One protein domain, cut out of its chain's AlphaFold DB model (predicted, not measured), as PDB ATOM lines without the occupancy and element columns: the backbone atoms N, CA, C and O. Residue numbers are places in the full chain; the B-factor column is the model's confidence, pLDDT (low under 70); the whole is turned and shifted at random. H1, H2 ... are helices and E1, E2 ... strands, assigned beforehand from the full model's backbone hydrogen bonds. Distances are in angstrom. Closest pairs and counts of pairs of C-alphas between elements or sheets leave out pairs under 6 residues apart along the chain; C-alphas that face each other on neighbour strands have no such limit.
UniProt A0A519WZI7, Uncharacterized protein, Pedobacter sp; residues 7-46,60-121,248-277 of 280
ATOM      1  N   ALA A   7      12.018-100.575  11.301       65.12
ATOM      2  CA  ALA A   7      12.401 -99.208  10.945       65.12
ATOM      3  C   ALA A   7      13.834 -99.098  10.392       65.12
ATOM      4  O   ALA A   7      14.084 -98.322   9.471       65.12
ATOM      5  N   ASP A   8      14.760 -99.909  10.903       76.25
ATOM      6  CA  ASP A   8      16.160 -99.886  10.487       76.25
ATOM      7  C   ASP A   8      16.437-100.778   9.262       76.25
ATOM      8  O   ASP A   8      17.598-100.993   8.885       76.25
ATOM      9  N   SER A   9      15.385-101.358   8.681       82.25
ATOM     10  CA  SER A   9      15.442-102.168   7.467       82.25
ATOM     11  C   SER A   9      14.940-101.421   6.230       82.25
ATOM     12  O   SER A   9      15.059-101.944   5.131       82.25
ATOM     13  N   ARG A  10      14.408-100.202   6.381       88.56
ATOM     14  CA  ARG A  10      13.798 -99.429   5.290       88.56
ATOM     15  C   ARG A  10      14.810 -99.039   4.221       88.56
ATOM     16  O   ARG A  10      15.713 -98.244   4.473       88.56
ATOM     17  N   ILE A  11      14.597 -99.532   3.005       89.56
ATOM     18  CA  ILE A  11      15.380 -99.178   1.820       89.56
ATOM     19  C   ILE A  11      14.460 -98.542   0.780       89.56
ATOM     20  O   ILE A  11      13.432 -99.107   0.407       89.56
ATOM     21  N   SER A  12      14.851 -97.369   0.283       87.19
ATOM     22  CA  SER A  12      14.160 -96.673  -0.804       87.19
ATOM     23  C   SER A  12      14.783 -97.022  -2.157       87.19
ATOM     24  O   SER A  12      16.006 -97.039  -2.301       87.19
ATOM     25  N   ARG A  13      13.940 -97.286  -3.159       81.06
ATOM     26  CA  ARG A  13      14.319 -97.483  -4.565       81.06
ATOM     27  C   ARG A  13      13.841 -96.295  -5.405       81.06
ATOM     28  O   ARG A  13      12.886 -95.612  -5.047       81.06
ATOM     29  N   ALA A  14      14.476 -96.082  -6.561       67.88
ATOM     30  CA  ALA A  14      14.049 -95.091  -7.551       67.88
ATOM     31  C   ALA A  14      12.528 -95.156  -7.818       67.88
ATOM     32  O   ALA A  14      11.997 -96.227  -8.122       67.88
ATOM     33  N   GLY A  15      11.851 -94.007  -7.709       65.19
ATOM     34  CA  GLY A  15      10.393 -93.888  -7.844       65.19
ATOM     35  C   GLY A  15       9.604 -93.968  -6.529       65.19
ATOM     36  O   GLY A  15       8.444 -94.376  -6.568       65.19
ATOM     37  N   ASP A  16      10.227 -93.620  -5.397       81.75
ATOM     38  CA  ASP A  16       9.618 -93.538  -4.055       81.75
ATOM     39  C   ASP A  16       8.980 -94.845  -3.558       81.75
ATOM     40  O   ASP A  16       8.058 -94.842  -2.749       81.75
ATOM     41  N   ILE A  17       9.473 -95.992  -4.030       88.38
ATOM     42  CA  ILE A  17       9.056 -97.297  -3.508       88.38
ATOM     43  C   ILE A  17       9.965 -97.642  -2.333       88.38
ATOM     44  O   ILE A  17      11.188 -97.673  -2.483       88.38
ATOM     45  N   ILE A  18       9.367 -97.939  -1.188       91.94
ATOM     46  CA  ILE A  18      10.064 -98.454  -0.013       91.94
ATOM     47  C   ILE A  18       9.906 -99.969   0.022       91.94
ATOM     48  O   ILE A  18       8.846-100.503  -0.297       91.94
ATOM     49  N   THR A  19      10.987-100.659   0.374       93.38
ATOM     50  CA  THR A  19      10.976-102.057   0.807       93.38
ATOM     51  C   THR A  19      11.441-102.109   2.254       93.38
ATOM     52  O   THR A  19      12.455-101.492   2.588       93.38
ATOM     53  N   GLU A  20      10.725-102.838   3.102       92.75
ATOM     54  CA  GLU A  20      11.122-103.077   4.489       92.75
ATOM     55  C   GLU A  20      10.889-104.531   4.900       92.75
ATOM     56  O   GLU A  20      10.137-105.266   4.258       92.75
ATOM     57  N   LEU A  21      11.598-104.954   5.942       91.88
ATOM     58  CA  LEU A  21      11.465-106.265   6.558       91.88
ATOM     59  C   LEU A  21      10.361-106.195   7.614       91.88
ATOM     60  O   LEU A  21      10.567-105.597   8.664       91.88
ATOM     61  N   GLU A  22       9.223-106.822   7.343       90.06
ATOM     62  CA  GLU A  22       8.071-106.870   8.251       90.06
ATOM     63  C   GLU A  22       8.276-107.916   9.345       90.06
ATOM     64  O   GLU A  22       8.094-107.658  10.533       90.06
ATOM     65  N   HIS A  23       8.687-109.119   8.935       90.44
ATOM     66  CA  HIS A  23       8.947-110.228   9.844       90.44
ATOM     67  C   HIS A  23      10.251-110.912   9.457       90.44
ATOM     68  O   HIS A  23      10.605-111.018   8.280       90.44
ATOM     69  N   SER A  24      10.974-111.407  10.452       88.94
ATOM     70  CA  SER A  24      12.141-112.246  10.212       88.94
ATOM     71  C   SER A  24      12.350-113.233  11.339       88.94
ATOM     72  O   SER A  24      12.071-112.932  12.498       88.94
ATOM     73  N   ASP A  25      12.870-114.398  10.977       87.44
ATOM     74  CA  ASP A  25      13.397-115.370  11.923       87.44
ATOM     75  C   ASP A  25      14.903-115.501  11.677       87.44
ATOM     76  O   ASP A  25      15.380-116.275  10.842       87.44
ATOM     77  N   LEU A  26      15.651-114.634  12.366       77.38
ATOM     78  CA  LEU A  26      17.108-114.529  12.301       77.38
ATOM     79  C   LEU A  26      17.725-115.438  13.376       77.38
ATOM     80  O   LEU A  26      18.308-114.960  14.355       77.38
ATOM     81  N   ARG A  27      17.554-116.753  13.224       70.31
ATOM     82  CA  ARG A  27      18.189-117.752  14.101       70.31
ATOM     83  C   ARG A  27      19.716-117.652  13.982       70.31
ATOM     84  O   ARG A  27      20.241-117.222  12.956       70.31
ATOM     85  N   ASP A  28      20.441-118.032  15.040       62.53
ATOM     86  CA  ASP A  28      21.920-118.072  15.006       62.53
ATOM     87  C   ASP A  28      22.442-119.110  13.996       62.53
ATOM     88  O   ASP A  28      23.591-119.032  13.563       62.53
ATOM     89  N   GLU A  29      21.586-120.060  13.606       66.44
ATOM     90  CA  GLU A  29      21.858-121.101  12.625       66.44
ATOM     91  C   GLU A  29      20.941-120.971  11.402       66.44
ATOM     92  O   GLU A  29      19.808-120.498  11.477       66.44
ATOM     93  N   SER A  30      21.457-121.418  10.262       74.56
ATOM     94  CA  SER A  30      20.738-121.515   8.991       74.56
ATOM     95  C   SER A  30      19.634-122.588   9.048       74.56
ATOM     96  O   SER A  30      19.899-123.658   9.598       74.56
ATOM     97  N   PRO A  31      18.452-122.403   8.424       86.69
ATOM     98  CA  PRO A  31      18.068-121.302   7.539       86.69
ATOM     99  C   PRO A  31      17.496-120.075   8.260       86.69
ATOM    100  O   PRO A  31      16.862-120.189   9.312       86.69
ATOM    101  N   VAL A  32      17.677-118.915   7.628       90.44
ATOM    102  CA  VAL A  32      17.084-117.626   7.999       90.44
ATOM    103  C   VAL A  32      15.824-117.386   7.175       90.44
ATOM    104  O   VAL A  32      15.838-117.586   5.959       90.44
ATOM    105  N   PHE A  33      14.767-116.892   7.814       92.94
ATOM    106  CA  PHE A  33      13.523-116.542   7.134       92.94
ATOM    107  C   PHE A  33      13.280-115.039   7.115       92.94
ATOM    108  O   PHE A  33      13.506-114.344   8.107       92.94
ATOM    109  N   LEU A  34      12.796-114.547   5.979       93.25
ATOM    110  CA  LEU A  34      12.498-113.143   5.738       93.25
ATOM    111  C   LEU A  34      11.076-113.008   5.194       93.25
ATOM    112  O   LEU A  34      10.632-113.825   4.385       93.25
ATOM    113  N   HIS A  35      10.387-111.958   5.617       93.75
ATOM    114  CA  HIS A  35       9.143-111.476   5.036       93.75
ATOM    115  C   HIS A  35       9.295-109.973   4.808       93.75
ATOM    116  O   HIS A  35       9.434-109.206   5.762       93.75
ATOM    117  N   CYS A  36       9.296-109.567   3.543       93.69
ATOM    118  CA  CYS A  36       9.449-108.179   3.139       93.69
ATOM    119  C   CYS A  36       8.153-107.653   2.529       93.69
ATOM    120  O   CYS A  36       7.497-108.363   1.766       93.69
ATOM    121  N   ALA A  37       7.842-106.390   2.801       93.00
ATOM    122  CA  ALA A  37       6.764-105.658   2.154       93.00
ATOM    123  C   ALA A  37       7.327-104.514   1.311       93.00
ATOM    124  O   ALA A  37       8.368-103.929   1.617       93.00
ATOM    125  N   THR A  38       6.620-104.197   0.232       92.38
ATOM    126  CA  THR A  38       6.898-103.062  -0.643       92.38
ATOM    127  C   THR A  38       5.675-102.170  -0.744       92.38
ATOM    128  O   THR A  38       4.555-102.652  -0.916       92.38
ATOM    129  N   TYR A  39       5.885-100.861  -0.659       91.94
ATOM    130  CA  TYR A  39       4.826 -99.855  -0.734       91.94
ATOM    131  C   TYR A  39       5.369 -98.529  -1.270       91.94
ATOM    132  O   TYR A  39       6.574 -98.356  -1.452       91.94
ATOM    133  N   ALA A  40       4.468 -97.599  -1.578       91.81
ATOM    134  CA  ALA A  40       4.809 -96.237  -1.971       91.81
ATOM    135  C   ALA A  40       4.199 -95.267  -0.944       91.81
ATOM    136  O   ALA A  40       2.968 -95.180  -0.895       91.81
ATOM    137  N   PRO A  41       5.015 -94.558  -0.142       90.69
ATOM    138  CA  PRO A  41       4.523 -93.726   0.952       90.69
ATOM    139  C   PRO A  41       3.521 -92.667   0.496       90.69
ATOM    140  O   PRO A  41       3.787 -91.907  -0.438       90.69
ATOM    141  N   GLY A  42       2.367 -92.607   1.157       89.12
ATOM    142  CA  GLY A  42       1.312 -91.627   0.904       89.12
ATOM    143  C   GLY A  42       0.636 -91.751  -0.465       89.12
ATOM    144  O   GLY A  42      -0.143 -90.874  -0.848       89.12
ATOM    145  N   ARG A  43       0.920 -92.811  -1.235       89.00
ATOM    146  CA  ARG A  43       0.347 -92.988  -2.572       89.00
ATOM    147  C   ARG A  43      -1.117 -93.400  -2.471       89.00
ATOM    148  O   ARG A  43      -1.452 -94.367  -1.796       89.00
ATOM    149  N   ALA A  44      -1.981 -92.701  -3.204       88.88
ATOM    150  CA  ALA A  44      -3.396 -93.041  -3.268       88.88
ATOM    151  C   ALA A  44      -3.627 -94.424  -3.912       88.88
ATOM    152  O   ALA A  44      -3.017 -94.753  -4.934       88.88
ATOM    153  N   GLY A  45      -4.530 -95.205  -3.319       85.62
ATOM    154  CA  GLY A  45      -5.002 -96.490  -3.829       85.62
ATOM    155  C   GLY A  45      -6.227 -96.310  -4.724       85.62
ATOM    156  O   GLY A  45      -7.077 -95.459  -4.456       85.62
ATOM    157  N   GLY A  46      -6.311 -97.091  -5.803       84.94
ATOM    158  CA  GLY A  46      -7.472 -97.092  -6.695       84.94
ATOM    159  C   GLY A  46      -8.683 -97.756  -6.040       84.94
ATOM    160  O   GLY A  46      -8.550 -98.765  -5.356       84.94
ATOM    161  N   LEU A  60     -12.617 -94.511 -12.505       76.31
ATOM    162  CA  LEU A  60     -11.915 -95.013 -11.325       76.31
ATOM    163  C   LEU A  60     -11.654 -93.847 -10.366       76.31
ATOM    164  O   LEU A  60     -11.148 -92.799 -10.763       76.31
ATOM    165  N   SER A  61     -11.985 -94.042  -9.092       82.50
ATOM    166  CA  SER A  61     -11.682 -93.072  -8.032       82.50
ATOM    167  C   SER A  61     -10.466 -93.533  -7.231       82.50
ATOM    168  O   SER A  61     -10.008 -94.662  -7.394       82.50
ATOM    169  N   SER A  62      -9.905 -92.667  -6.388       87.56
ATOM    170  CA  SER A  62      -8.780 -93.030  -5.522       87.56
ATOM    171  C   SER A  62      -8.943 -92.450  -4.124       87.56
ATOM    172  O   SER A  62      -9.650 -91.457  -3.937       87.56
ATOM    173  N   ILE A  63      -8.306 -93.084  -3.144       92.81
ATOM    174  CA  ILE A  63      -8.280 -92.635  -1.751       92.81
ATOM    175  C   ILE A  63      -6.843 -92.624  -1.241       92.81
ATOM    176  O   ILE A  63      -6.043 -93.485  -1.605       92.81
ATOM    177  N   LEU A  64      -6.507 -91.636  -0.412       92.25
ATOM    178  CA  LEU A  64      -5.241 -91.624   0.319       92.25
ATOM    179  C   LEU A  64      -5.227 -92.747   1.366       92.25
ATOM    180  O   LEU A  64      -6.293 -93.130   1.859       92.25
ATOM    181  N   PRO A  65      -4.050 -93.290   1.708       92.31
ATOM    182  CA  PRO A  65      -3.979 -94.298   2.748       92.31
ATOM    183  C   PRO A  65      -4.387 -93.701   4.111       92.31
ATOM    184  O   PRO A  65      -4.223 -92.495   4.326       92.31
ATOM    185  N   PRO A  66      -4.945 -94.511   5.030       93.31
ATOM    186  CA  PRO A  66      -5.239 -94.073   6.392       93.31
ATOM    187  C   PRO A  66      -3.986 -93.595   7.138       93.31
ATOM    188  O   PRO A  66      -2.876 -94.038   6.849       93.31
ATOM    189  N   ASP A  67      -4.171 -92.749   8.155       90.06
ATOM    190  CA  ASP A  67      -3.061 -92.248   8.972       90.06
ATOM    191  C   ASP A  67      -2.213 -93.398   9.542       90.06
ATOM    192  O   ASP A  67      -2.726 -94.348  10.143       90.06
ATOM    193  N   GLY A  68      -0.895 -93.307   9.346       88.50
ATOM    194  CA  GLY A  68       0.071 -94.306   9.810       88.50
ATOM    195  C   GLY A  68       0.105 -95.606   9.002       88.50
ATOM    196  O   GLY A  68       0.770 -96.542   9.434       88.50
ATOM    197  N   HIS A  69      -0.591 -95.672   7.865       89.94
ATOM    198  CA  HIS A  69      -0.631 -96.839   6.990       89.94
ATOM    199  C   HIS A  69      -0.259 -96.448   5.560       89.94
ATOM    200  O   HIS A  69      -0.374 -95.290   5.168       89.94
ATOM    201  N   ASP A  70       0.142 -97.441   4.775       91.88
ATOM    202  CA  ASP A  70       0.352 -97.336   3.337       91.88
ATOM    203  C   ASP A  70      -0.308 -98.535   2.649       91.88
ATOM    204  O   ASP A  70      -0.491 -99.594   3.254       91.88
ATOM    205  N   PHE A  71      -0.685 -98.381   1.381       90.81
ATOM    206  CA  PHE A  71      -1.207 -99.506   0.610       90.81
ATOM    207  C   PHE A  71      -0.069-100.443   0.202       90.81
ATOM    208  O   PHE A  71       0.918-100.013  -0.409       90.81
ATOM    209  N   LEU A  72      -0.237-101.732   0.504       90.31
ATOM    210  CA  LEU A  72       0.686-102.777   0.088       90.31
ATOM    211  C   LEU A  72       0.747-102.820  -1.442       90.31
ATOM    212  O   LEU A  72      -0.270-102.940  -2.122       90.31
ATOM    213  N   LYS A  73       1.956-102.713  -1.987       89.62
ATOM    214  CA  LYS A  73       2.203-102.846  -3.425       89.62
ATOM    215  C   LYS A  73       2.598-104.270  -3.793       89.62
ATOM    216  O   LYS A  73       2.282-104.719  -4.889       89.62
ATOM    217  N   GLY A  74       3.293-104.955  -2.899       90.69
ATOM    218  CA  GLY A  74       3.701-106.344  -3.055       90.69
ATOM    219  C   GLY A  74       4.493-106.800  -1.844       90.69
ATOM    220  O   GLY A  74       5.032-105.970  -1.110       90.69
ATOM    221  N   SER A  75       4.584-108.101  -1.646       92.31
ATOM    222  CA  SER A  75       5.326-108.722  -0.559       92.31
ATOM    223  C   SER A  75       6.166-109.883  -1.086       92.31
ATOM    224  O   SER A  75       5.981-110.379  -2.199       92.31
ATOM    225  N   CYS A  76       7.135-110.327  -0.303       93.69
ATOM    226  CA  CYS A  76       7.755-111.620  -0.533       93.69
ATOM    227  C   CYS A  76       8.111-112.284   0.781       93.69
ATOM    228  O   CYS A  76       8.518-111.627   1.738       93.69
ATOM    229  N   VAL A  77       8.078-113.606   0.771       94.75
ATOM    230  CA  VAL A  77       8.755-114.430   1.762       94.75
ATOM    231  C   VAL A  77       9.983-115.080   1.136       94.75
ATOM    232  O   VAL A  77      10.025-115.378  -0.064       94.75
ATOM    233  N   ALA A  78      11.013-115.278   1.946       94.88
ATOM    234  CA  ALA A  78      12.252-115.892   1.514       94.88
ATOM    235  C   ALA A  78      12.870-116.749   2.618       94.88
ATOM    236  O   ALA A  78      12.829-116.388   3.794       94.88
ATOM    237  N   LEU A  79      13.493-117.851   2.208       94.44
ATOM    238  CA  LEU A  79      14.341-118.699   3.040       94.44
ATOM    239  C   LEU A  79      15.763-118.605   2.490       94.44
ATOM    240  O   LEU A  79      16.005-118.963   1.337       94.44
ATOM    241  N   VAL A  80      16.694-118.130   3.312       91.69
ATOM    242  CA  VAL A  80      18.115-118.006   2.978       91.69
ATOM    243  C   VAL A  80      18.908-119.014   3.797       91.69
ATOM    244  O   VAL A  80      18.815-119.038   5.023       91.69
ATOM    245  N   SER A  81      19.713-119.835   3.130       90.62
ATOM    246  CA  SER A  81      20.617-120.771   3.789       90.62
ATOM    247  C   SER A  81      21.932-120.901   3.045       90.62
ATOM    248  O   SER A  81      21.962-121.500   1.973       90.62
ATOM    249  N   ALA A  82      23.023-120.429   3.656       86.56
ATOM    250  CA  ALA A  82      24.335-120.347   3.009       86.56
ATOM    251  C   ALA A  82      24.218-119.667   1.626       86.56
ATOM    252  O   ALA A  82      23.756-118.529   1.562       86.56
ATOM    253  N   ASP A  83      24.554-120.374   0.545       87.31
ATOM    254  CA  ASP A  83      24.504-119.874  -0.838       87.31
ATOM    255  C   ASP A  83      23.161-120.152  -1.545       87.31
ATOM    256  O   ASP A  83      23.042-120.034  -2.767       87.31
ATOM    257  N   HIS A  84      22.134-120.561  -0.797       90.50
ATOM    258  CA  HIS A  84      20.832-120.932  -1.341       90.50
ATOM    259  C   HIS A  84      19.726-119.985  -0.883       90.50
ATOM    260  O   HIS A  84      19.649-119.596   0.283       90.50
ATOM    261  N   LEU A  85      18.830-119.668  -1.818       91.94
ATOM    262  CA  LEU A  85      17.643-118.852  -1.603       91.94
ATOM    263  C   LEU A  85      16.426-119.578  -2.180       91.94
ATOM    264  O   LEU A  85      16.407-119.911  -3.365       91.94
ATOM    265  N   ILE A  86      15.390-119.756  -1.364       94.56
ATOM    266  CA  ILE A  86      14.035-120.032  -1.846       94.56
ATOM    267  C   ILE A  86      13.254-118.727  -1.766       94.56
ATOM    268  O   ILE A  86      13.245-118.063  -0.731       94.56
ATOM    269  N   PHE A  87      12.605-118.365  -2.868       93.62
ATOM    270  CA  PHE A  87      11.853-117.126  -3.013       93.62
ATOM    271  C   PHE A  87      10.395-117.428  -3.352       93.62
ATOM    272  O   PHE A  87      10.123-118.196  -4.275       93.62
ATOM    273  N   CYS A  88       9.464-116.782  -2.653       92.38
ATOM    274  CA  CYS A  88       8.059-116.732  -3.040       92.38
ATOM    275  C   CYS A  88       7.582-115.282  -2.920       92.38
ATOM    276  O   CYS A  88       7.608-114.690  -1.842       92.38
ATOM    277  N   GLY A  89       7.226-114.693  -4.059       89.62
ATOM    278  CA  GLY A  89       6.830-113.296  -4.162       89.62
ATOM    279  C   GLY A  89       5.363-113.159  -4.531       89.62
ATOM    280  O   GLY A  89       4.863-113.888  -5.384       89.62
ATOM    281  N   ASP A  90       4.719-112.171  -3.927       88.38
ATOM    282  CA  ASP A  90       3.406-111.655  -4.276       88.38
ATOM    283  C   ASP A  90       3.581-110.229  -4.807       88.38
ATOM    284  O   ASP A  90       3.900-109.295  -4.074       88.38
ATOM    285  N   ASN A  91       3.504-110.076  -6.128       86.44
ATOM    286  CA  ASN A  91       3.805-108.828  -6.840       86.44
ATOM    287  C   ASN A  91       5.196-108.208  -6.545       86.44
ATOM    288  O   ASN A  91       5.479-107.061  -6.899       86.44
ATOM    289  N   MET A  92       6.108-108.978  -5.946       87.00
ATOM    290  CA  MET A  92       7.515-108.641  -5.756       87.00
ATOM    291  C   MET A  92       8.379-109.626  -6.542       87.00
ATOM    292  O   MET A  92       8.158-110.835  -6.508       87.00
ATOM    293  N   LYS A  93       9.378-109.111  -7.267       87.25
ATOM    294  CA  LYS A  93      10.303-109.933  -8.063       87.25
ATOM    295  C   LYS A  93      11.599-110.232  -7.287       87.25
ATOM    296  O   LYS A  93      11.998-109.396  -6.468       87.25
ATOM    297  N   PRO A  94      12.306-111.345  -7.567       87.00
ATOM    298  CA  PRO A  94      13.568-111.681  -6.900       87.00
ATOM    299  C   PRO A  94      14.621-110.568  -6.975       87.00
ATOM    300  O   PRO A  94      15.360-110.341  -6.022       87.00
ATOM    301  N   GLU A  95      14.673-109.815  -8.076       86.44
ATOM    302  CA  GLU A  95      15.625-108.716  -8.263       86.44
ATOM    303  C   GLU A  95      15.365-107.559  -7.293       86.44
ATOM    304  O   GLU A  95      16.302-106.864  -6.899       86.44
ATOM    305  N   ALA A  96      14.105-107.350  -6.894       88.00
ATOM    306  CA  ALA A  96      13.760-106.366  -5.877       88.00
ATOM    307  C   ALA A  96      14.282-106.804  -4.501       88.00
ATOM    308  O   ALA A  96      14.875-105.988  -3.800       88.00
ATOM    309  N   LEU A  97      14.145-108.091  -4.158       91.31
ATOM    310  CA  LEU A  97      14.716-108.645  -2.927       91.31
ATOM    311  C   LEU A  97      16.248-108.566  -2.939       91.31
ATOM    312  O   LEU A  97      16.852-108.168  -1.947       91.31
ATOM    313  N   ARG A  98      16.885-108.883  -4.071       90.50
ATOM    314  CA  ARG A  98      18.340-108.769  -4.240       90.50
ATOM    315  C   ARG A  98      18.825-107.345  -3.984       90.50
ATOM    316  O   ARG A  98      19.764-107.139  -3.222       90.50
ATOM    317  N   TYR A  99      18.169-106.368  -4.609       89.06
ATOM    318  CA  TYR A  99      18.480-104.952  -4.418       89.06
ATOM    319  C   TYR A  99      18.314-104.534  -2.953       89.06
ATOM    320  O   TYR A  99      19.202-103.898  -2.390       89.06
ATOM    321  N   PHE A 100      17.203-104.937  -2.331       91.38
ATOM    322  CA  PHE A 100      16.930-104.678  -0.923       91.38
ATOM    323  C   PHE A 100      18.049-105.202  -0.017       91.38
ATOM    324  O   PHE A 100      18.611-104.441   0.765       91.38
ATOM    325  N   LEU A 101      18.421-106.477  -0.157       89.69
ATOM    326  CA  LEU A 101      19.463-107.086   0.667       89.69
ATOM    327  C   LEU A 101      20.847-106.457   0.409       89.69
ATOM    328  O   LEU A 101      21.635-106.310   1.346       89.69
ATOM    329  N   HIS A 102      21.140-106.045  -0.831       89.19
ATOM    330  CA  HIS A 102      22.375-105.338  -1.179       89.19
ATOM    331  C   HIS A 102      22.477-103.988  -0.458       89.19
ATOM    332  O   HIS A 102      23.466-103.716   0.229       89.19
ATOM    333  N   GLU A 103      21.450-103.146  -0.588       88.69
ATOM    334  CA  GLU A 103      21.433-101.827   0.047       88.69
ATOM    335  C   GLU A 103      21.339-101.933   1.572       88.69
ATOM    336  O   GLU A 103      21.993-101.161   2.269       88.69
ATOM    337  N   LEU A 104      20.627-102.931   2.106       88.56
ATOM    338  CA  LEU A 104      20.597-103.206   3.541       88.56
ATOM    339  C   LEU A 104      21.996-103.540   4.069       88.56
ATOM    340  O   LEU A 104      22.443-102.958   5.058       88.56
ATOM    341  N   ALA A 105      22.727-104.436   3.404       87.00
ATOM    342  CA  ALA A 105      24.082-104.793   3.811       87.00
ATOM    343  C   ALA A 105      25.035-103.585   3.738       87.00
ATOM    344  O   ALA A 105      25.809-103.337   4.669       87.00
ATOM    345  N   LYS A 106      24.929-102.779   2.678       86.81
ATOM    346  CA  LYS A 106      25.700-101.542   2.499       86.81
ATOM    347  C   LYS A 106      25.388-100.497   3.574       86.81
ATOM    348  O   LYS A 106      26.315 -99.929   4.147       86.81
ATOM    349  N   ALA A 107      24.113-100.286   3.906       86.12
ATOM    350  CA  ALA A 107      23.683 -99.391   4.983       86.12
ATOM    351  C   ALA A 107      24.232 -99.826   6.354       86.12
ATOM    352  O   ALA A 107      24.451 -98.998   7.235       86.12
ATOM    353  N   ARG A 108      24.522-101.123   6.521       84.81
ATOM    354  CA  ARG A 108      25.159-101.692   7.718       84.81
ATOM    355  C   ARG A 108      26.686-101.717   7.667       84.81
ATOM    356  O   ARG A 108      27.307-102.336   8.529       84.81
ATOM    357  N   GLY A 109      27.295-101.053   6.686       85.50
ATOM    358  CA  GLY A 109      28.749-100.954   6.562       85.50
ATOM    359  C   GLY A 109      29.424-102.283   6.234       85.50
ATOM    360  O   GLY A 109      30.605-102.454   6.538       85.50
ATOM    361  N   ARG A 110      28.692-103.239   5.641       84.94
ATOM    362  CA  ARG A 110      29.287-104.491   5.171       84.94
ATOM    363  C   ARG A 110      30.233-104.219   4.000       84.94
ATOM    364  O   ARG A 110      29.942-103.361   3.163       84.94
ATOM    365  N   PRO A 111      31.376-104.917   3.935       82.31
ATOM    366  CA  PRO A 111      32.338-104.715   2.866       82.31
ATOM    367  C   PRO A 111      31.751-105.152   1.519       82.31
ATOM    368  O   PRO A 111      30.942-106.072   1.450       82.31
ATOM    369  N   ALA A 112      32.188-104.513   0.431       77.62
ATOM    370  CA  ALA A 112      31.599-104.694  -0.900       77.62
ATOM    371  C   ALA A 112      31.603-106.151  -1.408       77.62
ATOM    372  O   ALA A 112      30.726-106.542  -2.175       77.62
ATOM    373  N   TYR A 113      32.560-106.976  -0.972       76.12
ATOM    374  CA  TYR A 113      32.588-108.394  -1.341       76.12
ATOM    375  C   TYR A 113      31.454-109.203  -0.677       76.12
ATOM    376  O   TYR A 113      31.024-110.192  -1.253       76.12
ATOM    377  N   GLU A 114      30.925-108.771   0.477       72.38
ATOM    378  CA  GLU A 114      29.750-109.381   1.136       72.38
ATOM    379  C   GLU A 114      28.428-108.903   0.515       72.38
ATOM    380  O   GLU A 114      27.374-109.470   0.787       72.38
ATOM    381  N   THR A 115      28.463-107.860  -0.321       74.56
ATOM    382  CA  THR A 115      27.273-107.302  -0.981       74.56
ATOM    383  C   THR A 115      27.195-107.649  -2.468       74.56
ATOM    384  O   THR A 115      26.181-107.382  -3.111       74.56
ATOM    385  N   THR A 116      28.235-108.269  -3.030       75.44
ATOM    386  CA  THR A 116      28.297-108.630  -4.450       75.44
ATOM    387  C   THR A 116      27.847-110.077  -4.643       75.44
ATOM    388  O   THR A 116      28.663-110.994  -4.645       75.44
ATOM    389  N   TYR A 117      26.543-110.285  -4.805       81.62
ATOM    390  CA  TYR A 117      25.956-111.581  -5.148       81.62
ATOM    391  C   TYR A 117      24.833-111.412  -6.171       81.62
ATOM    392  O   TYR A 117      24.279-110.319  -6.354       81.62
ATOM    393  N   ASP A 118      24.502-112.512  -6.841       82.44
ATOM    394  CA  ASP A 118      23.401-112.570  -7.788       82.44
ATOM    395  C   ASP A 118      22.520-113.790  -7.543       82.44
ATOM    396  O   ASP A 118      22.962-114.795  -6.987       82.44
ATOM    397  N   PHE A 119      21.256-113.684  -7.938       85.44
ATOM    398  CA  PHE A 119      20.304-114.776  -7.812       85.44
ATOM    399  C   PHE A 119      20.270-115.554  -9.116       85.44
ATOM    400  O   PHE A 119      19.672-115.128 -10.102       85.44
ATOM    401  N   ALA A 120      20.910-116.718  -9.104       80.31
ATOM    402  CA  ALA A 120      20.867-117.647 -10.216       80.31
ATOM    403  C   ALA A 120      19.828-118.747  -9.936       80.31
ATOM    404  O   ALA A 120      19.875-119.392  -8.888       80.31
ATOM    405  N   PRO A 121      18.888-118.997 -10.860       80.94
ATOM    406  CA  PRO A 121      17.954-120.106 -10.729       80.94
ATOM    407  C   PRO A 121      18.704-121.440 -10.790       80.94
ATOM    408  O   PRO A 121      19.526-121.663 -11.680       80.94
ATOM    409  N   VAL A 248       2.708-124.463  -4.439       85.25
ATOM    410  CA  VAL A 248       2.036-124.743  -3.169       85.25
ATOM    411  C   VAL A 248       0.753-123.926  -3.097       85.25
ATOM    412  O   VAL A 248       0.708-122.802  -3.594       85.25
ATOM    413  N   GLU A 249      -0.288-124.498  -2.506       83.69
ATOM    414  CA  GLU A 249      -1.502-123.759  -2.169       83.69
ATOM    415  C   GLU A 249      -1.302-123.141  -0.788       83.69
ATOM    416  O   GLU A 249      -1.045-123.858   0.178       83.69
ATOM    417  N   LEU A 250      -1.378-121.814  -0.712       83.06
ATOM    418  CA  LEU A 250      -1.244-121.063   0.532       83.06
ATOM    419  C   LEU A 250      -2.565-120.347   0.825       83.06
ATOM    420  O   LEU A 250      -3.207-119.855  -0.110       83.06
ATOM    421  N   PRO A 251      -2.989-120.271   2.097       78.81
ATOM    422  CA  PRO A 251      -4.122-119.441   2.463       78.81
ATOM    423  C   PRO A 251      -3.807-117.968   2.172       78.81
ATOM    424  O   PRO A 251      -2.698-117.487   2.410       78.81
ATOM    425  N   VAL A 252      -4.800-117.252   1.641       74.88
ATOM    426  CA  VAL A 252      -4.705-115.808   1.408       74.88
ATOM    427  C   VAL A 252      -5.061-115.082   2.697       74.88
ATOM    428  O   VAL A 252      -6.131-115.310   3.267       74.88
ATOM    429  N   GLN A 253      -4.198-114.168   3.125       72.56
ATOM    430  CA  GLN A 253      -4.411-113.317   4.285       72.56
ATOM    431  C   GLN A 253      -4.337-111.848   3.852       72.56
ATOM    432  O   GLN A 253      -3.297-111.379   3.414       72.56
ATOM    433  N   HIS A 254      -5.447-111.108   3.975       66.56
ATOM    434  CA  HIS A 254      -5.529-109.675   3.628       66.56
ATOM    435  C   HIS A 254      -4.968-109.331   2.231       66.56
ATOM    436  O   HIS A 254      -4.212-108.377   2.091       66.56
ATOM    437  N   GLU A 255      -5.333-110.119   1.212       71.12
ATOM    438  CA  GLU A 255      -4.862-109.964  -0.182       71.12
ATOM    439  C   GLU A 255      -3.368-110.249  -0.403       71.12
ATOM    440  O   GLU A 255      -2.863-110.008  -1.493       71.12
ATOM    441  N   THR A 256      -2.678-110.821   0.587       78.12
ATOM    442  CA  THR A 256      -1.295-111.276   0.446       78.12
ATOM    443  C   THR A 256      -1.083-112.676   1.032       78.12
ATOM    444  O   THR A 256      -2.026-113.350   1.458       78.12
ATOM    445  N   ILE A 257       0.156-113.158   0.980       81.50
ATOM    446  CA  ILE A 257       0.546-114.502   1.408       81.50
ATOM    447  C   ILE A 257       0.602-114.572   2.941       81.50
ATOM    448  O   ILE A 257       1.215-113.717   3.581       81.50
ATOM    449  N   ASP A 258       0.035-115.628   3.535       89.44
ATOM    450  CA  ASP A 258       0.312-115.974   4.935       89.44
ATOM    451  C   ASP A 258       1.788-116.378   5.087       89.44
ATOM    452  O   ASP A 258       2.228-117.430   4.607       89.44
ATOM    453  N   TYR A 259       2.573-115.521   5.743       90.31
ATOM    454  CA  TYR A 259       4.018-115.705   5.825       90.31
ATOM    455  C   TYR A 259       4.431-116.930   6.654       90.31
ATOM    456  O   TYR A 259       5.484-117.505   6.382       90.31
ATOM    457  N   GLN A 260       3.627-117.349   7.638       91.75
ATOM    458  CA  GLN A 260       3.958-118.472   8.521       91.75
ATOM    459  C   GLN A 260       3.777-119.801   7.792       91.75
ATOM    460  O   GLN A 260       4.656-120.671   7.823       91.75
ATOM    461  N   GLU A 261       2.662-119.932   7.076       92.06
ATOM    462  CA  GLU A 261       2.397-121.084   6.215       92.06
ATOM    463  C   GLU A 261       3.407-121.145   5.063       92.06
ATOM    464  O   GLU A 261       3.938-122.211   4.740       92.06
ATOM    465  N   ALA A 262       3.763-119.992   4.488       92.75
ATOM    466  CA  ALA A 262       4.759-119.932   3.430       92.75
ATOM    467  C   ALA A 262       6.159-120.345   3.915       92.75
ATOM    468  O   ALA A 262       6.825-121.129   3.238       92.75
ATOM    469  N   TRP A 263       6.603-119.887   5.092       94.06
ATOM    470  CA  TRP A 263       7.869-120.333   5.687       94.06
ATOM    471  C   TRP A 263       7.877-121.838   5.961       94.06
ATOM    472  O   TRP A 263       8.845-122.512   5.607       94.06
ATOM    473  N   SER A 264       6.778-122.380   6.489       93.06
ATOM    474  CA  SER A 264       6.629-123.824   6.720       93.06
ATOM    475  C   SER A 264       6.729-124.617   5.409       93.06
ATOM    476  O   SER A 264       7.461-125.605   5.312       93.06
ATOM    477  N   ALA A 265       6.058-124.155   4.350       94.38
ATOM    478  CA  ALA A 265       6.130-124.768   3.026       94.38
ATOM    479  C   ALA A 265       7.538-124.681   2.405       94.38
ATOM    480  O   ALA A 265       7.981-125.627   1.742       94.38
ATOM    481  N   MET A 266       8.250-123.570   2.626       94.81
ATOM    482  CA  MET A 266       9.634-123.388   2.183       94.81
ATOM    483  C   MET A 266      10.597-124.323   2.899       94.81
ATOM    484  O   MET A 266      11.461-124.888   2.239       94.81
ATOM    485  N   GLU A 267      10.443-124.517   4.208       93.50
ATOM    486  CA  GLU A 267      11.279-125.433   4.987       93.50
ATOM    487  C   GLU A 267      11.122-126.874   4.486       93.50
ATOM    488  O   GLU A 267      12.109-127.525   4.142       93.50
ATOM    489  N   ILE A 268       9.877-127.322   4.286       94.12
ATOM    490  CA  ILE A 268       9.581-128.639   3.700       94.12
ATOM    491  C   ILE A 268      10.216-128.781   2.309       94.12
ATOM    492  O   ILE A 268      10.748-129.836   1.961       94.12
ATOM    493  N   TYR A 269      10.135-127.740   1.476       94.19
ATOM    494  CA  TYR A 269      10.730-127.781   0.143       94.19
ATOM    495  C   TYR A 269      12.262-127.793   0.193       94.19
ATOM    496  O   TYR A 269      12.892-128.542  -0.549       94.19
ATOM    497  N   PHE A 270      12.859-127.015   1.088       92.75
ATOM    498  CA  PHE A 270      14.299-126.970   1.294       92.75
ATOM    499  C   PHE A 270      14.853-128.333   1.721       92.75
ATOM    500  O   PHE A 270      15.836-128.807   1.148       92.75
ATOM    501  N   ASP A 271      14.183-129.013   2.652       92.12
ATOM    502  CA  ASP A 271      14.570-130.358   3.082       92.12
ATOM    503  C   ASP A 271      14.405-131.401   1.969       92.12
ATOM    504  O   ASP A 271      15.278-132.256   1.789       92.12
ATOM    505  N   ASP A 272      13.350-131.302   1.153       91.81
ATOM    506  CA  ASP A 272      13.189-132.140  -0.042       91.81
ATOM    507  C   ASP A 272      14.353-131.930  -1.026       91.81
ATOM    508  O   ASP A 272      14.982-132.899  -1.460       91.81
ATOM    509  N   LEU A 273      14.720-130.678  -1.316       91.06
ATOM    510  CA  LEU A 273      15.849-130.353  -2.190       91.06
ATOM    511  C   LEU A 273      17.185-130.867  -1.633       91.06
ATOM    512  O   LEU A 273      17.994-131.422  -2.385       91.06
ATOM    513  N   ARG A 274      17.405-130.733  -0.321       89.62
ATOM    514  CA  ARG A 274      18.589-131.256   0.370       89.62
ATOM    515  C   ARG A 274      18.656-132.778   0.268       89.62
ATOM    516  O   ARG A 274      19.693-133.313  -0.116       89.62
ATOM    517  N   SER A 275      17.550-133.473   0.538       89.75
ATOM    518  CA  SER A 275      17.479-134.941   0.485       89.75
ATOM    519  C   SER A 275      17.765-135.506  -0.914       89.75
ATOM    520  O   SER A 275      18.325-136.592  -1.050       89.75
ATOM    521  N   ARG A 276      17.436-134.738  -1.960       87.31
ATOM    522  CA  ARG A 276      17.684-135.075  -3.368       87.31
ATOM    523  C   ARG A 276      19.065-134.639  -3.874       87.31
ATOM    524  O   ARG A 276      19.381-134.881  -5.037       87.31
ATOM    525  N   GLY A 277      19.884-133.996  -3.036       85.19
ATOM    526  CA  GLY A 277      21.231-133.547  -3.399       85.19
ATOM    527  C   GLY A 277      21.265-132.325  -4.324       85.19
ATOM    528  O   GLY A 277      22.226-132.151  -5.077       85.19
TER     529      GLY A 277
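Overview. This is residues 7 to 46, 60 to 121 and 248 to 277 of the 280 residues of an uncharacterized protein of Pedobacter sp (UniProt A0A519WZI7). A twisted sheet of five strands curls round helix H1 on one face, while the long helix H3 covers E3, E5 and E6 on the other, making three layers. Little H2 packs on residues 101 to 106 of H1, and E4, paired with residues 45 to 46, lies far from the sheet. The 132 printed residues include six named strands, E1 to E6, then H1, H2 and H3; the sheet order is E1 - E2 - E3 - E5 - E6, all antiparallel, and the class is mixed. It is compact, with a radius of gyration of the C-alphas of 15.9 A and spans of 52 by 38 by 26 A.

Arrangement. Start at E1, residues 11 to 13, which forms a hairpin with E2, residues 17 to 25; N 11 and O 19 are 2.9 A apart. E2 and E3, residues 32 to 39, form the next hairpin, with N 20 and O 37 at 3.0 A; E1, E2 and E3 are a meander, each strand the antiparallel neighbour of the one before. E4, residues 61 to 63, pairs with no named strand. E5, residues 72 to 81, is antiparallel to E3, with N 36 and O 76 at 2.8 A, and forms a hairpin with E6, residues 84 to 90, with N 77 and O 88 at 2.9 A. H1, residues 94 to 107, is on the sheet; its closest C-alpha pair with E1 is Ile 11 and Phe 100, 6.3 A. H2, residues 112 to 115, touches H1, closest at the C-alphas of His 102 and Thr 115, 5.3 A. H3, residues 259 to 275, is on the opposite face from H1 at a height over the sheet of 9.4 A, slantwise to the strands; the closest C-alphas of E5 and H3 are Val 77 and Tyr 259, 6.4 A. In H1 and H3 every O i to N i+4 pair is within hydrogen-bond range; H2 is too short for one.

Along the chain. Find C-alpha 11 at (15.380, -99.178, 1.820), where E1 begins. E2 runs 24.2 A, E3 23.3 A, E5 27.1 A, E6 20.0 A and H1 19.9 A. H3 runs 24.1 A to C-alpha 275 at (17.479, -134.941, 0.485).

Size, cuts and confidence. The C-alphas farthest apart, Ser 61 and Gly 277, are 52.4 A apart. Residues 47 to 59 and 122 to 247 are cut out, with C-alpha gaps of 6.7 A and 18.2 A. Of the links printed whole, none is long. Residues 271 to 277, of which 271 to 275 belong to H3, stand free. Look for pLDDT under 70 at residues 7, 14 to 15, 28 to 29 and 254.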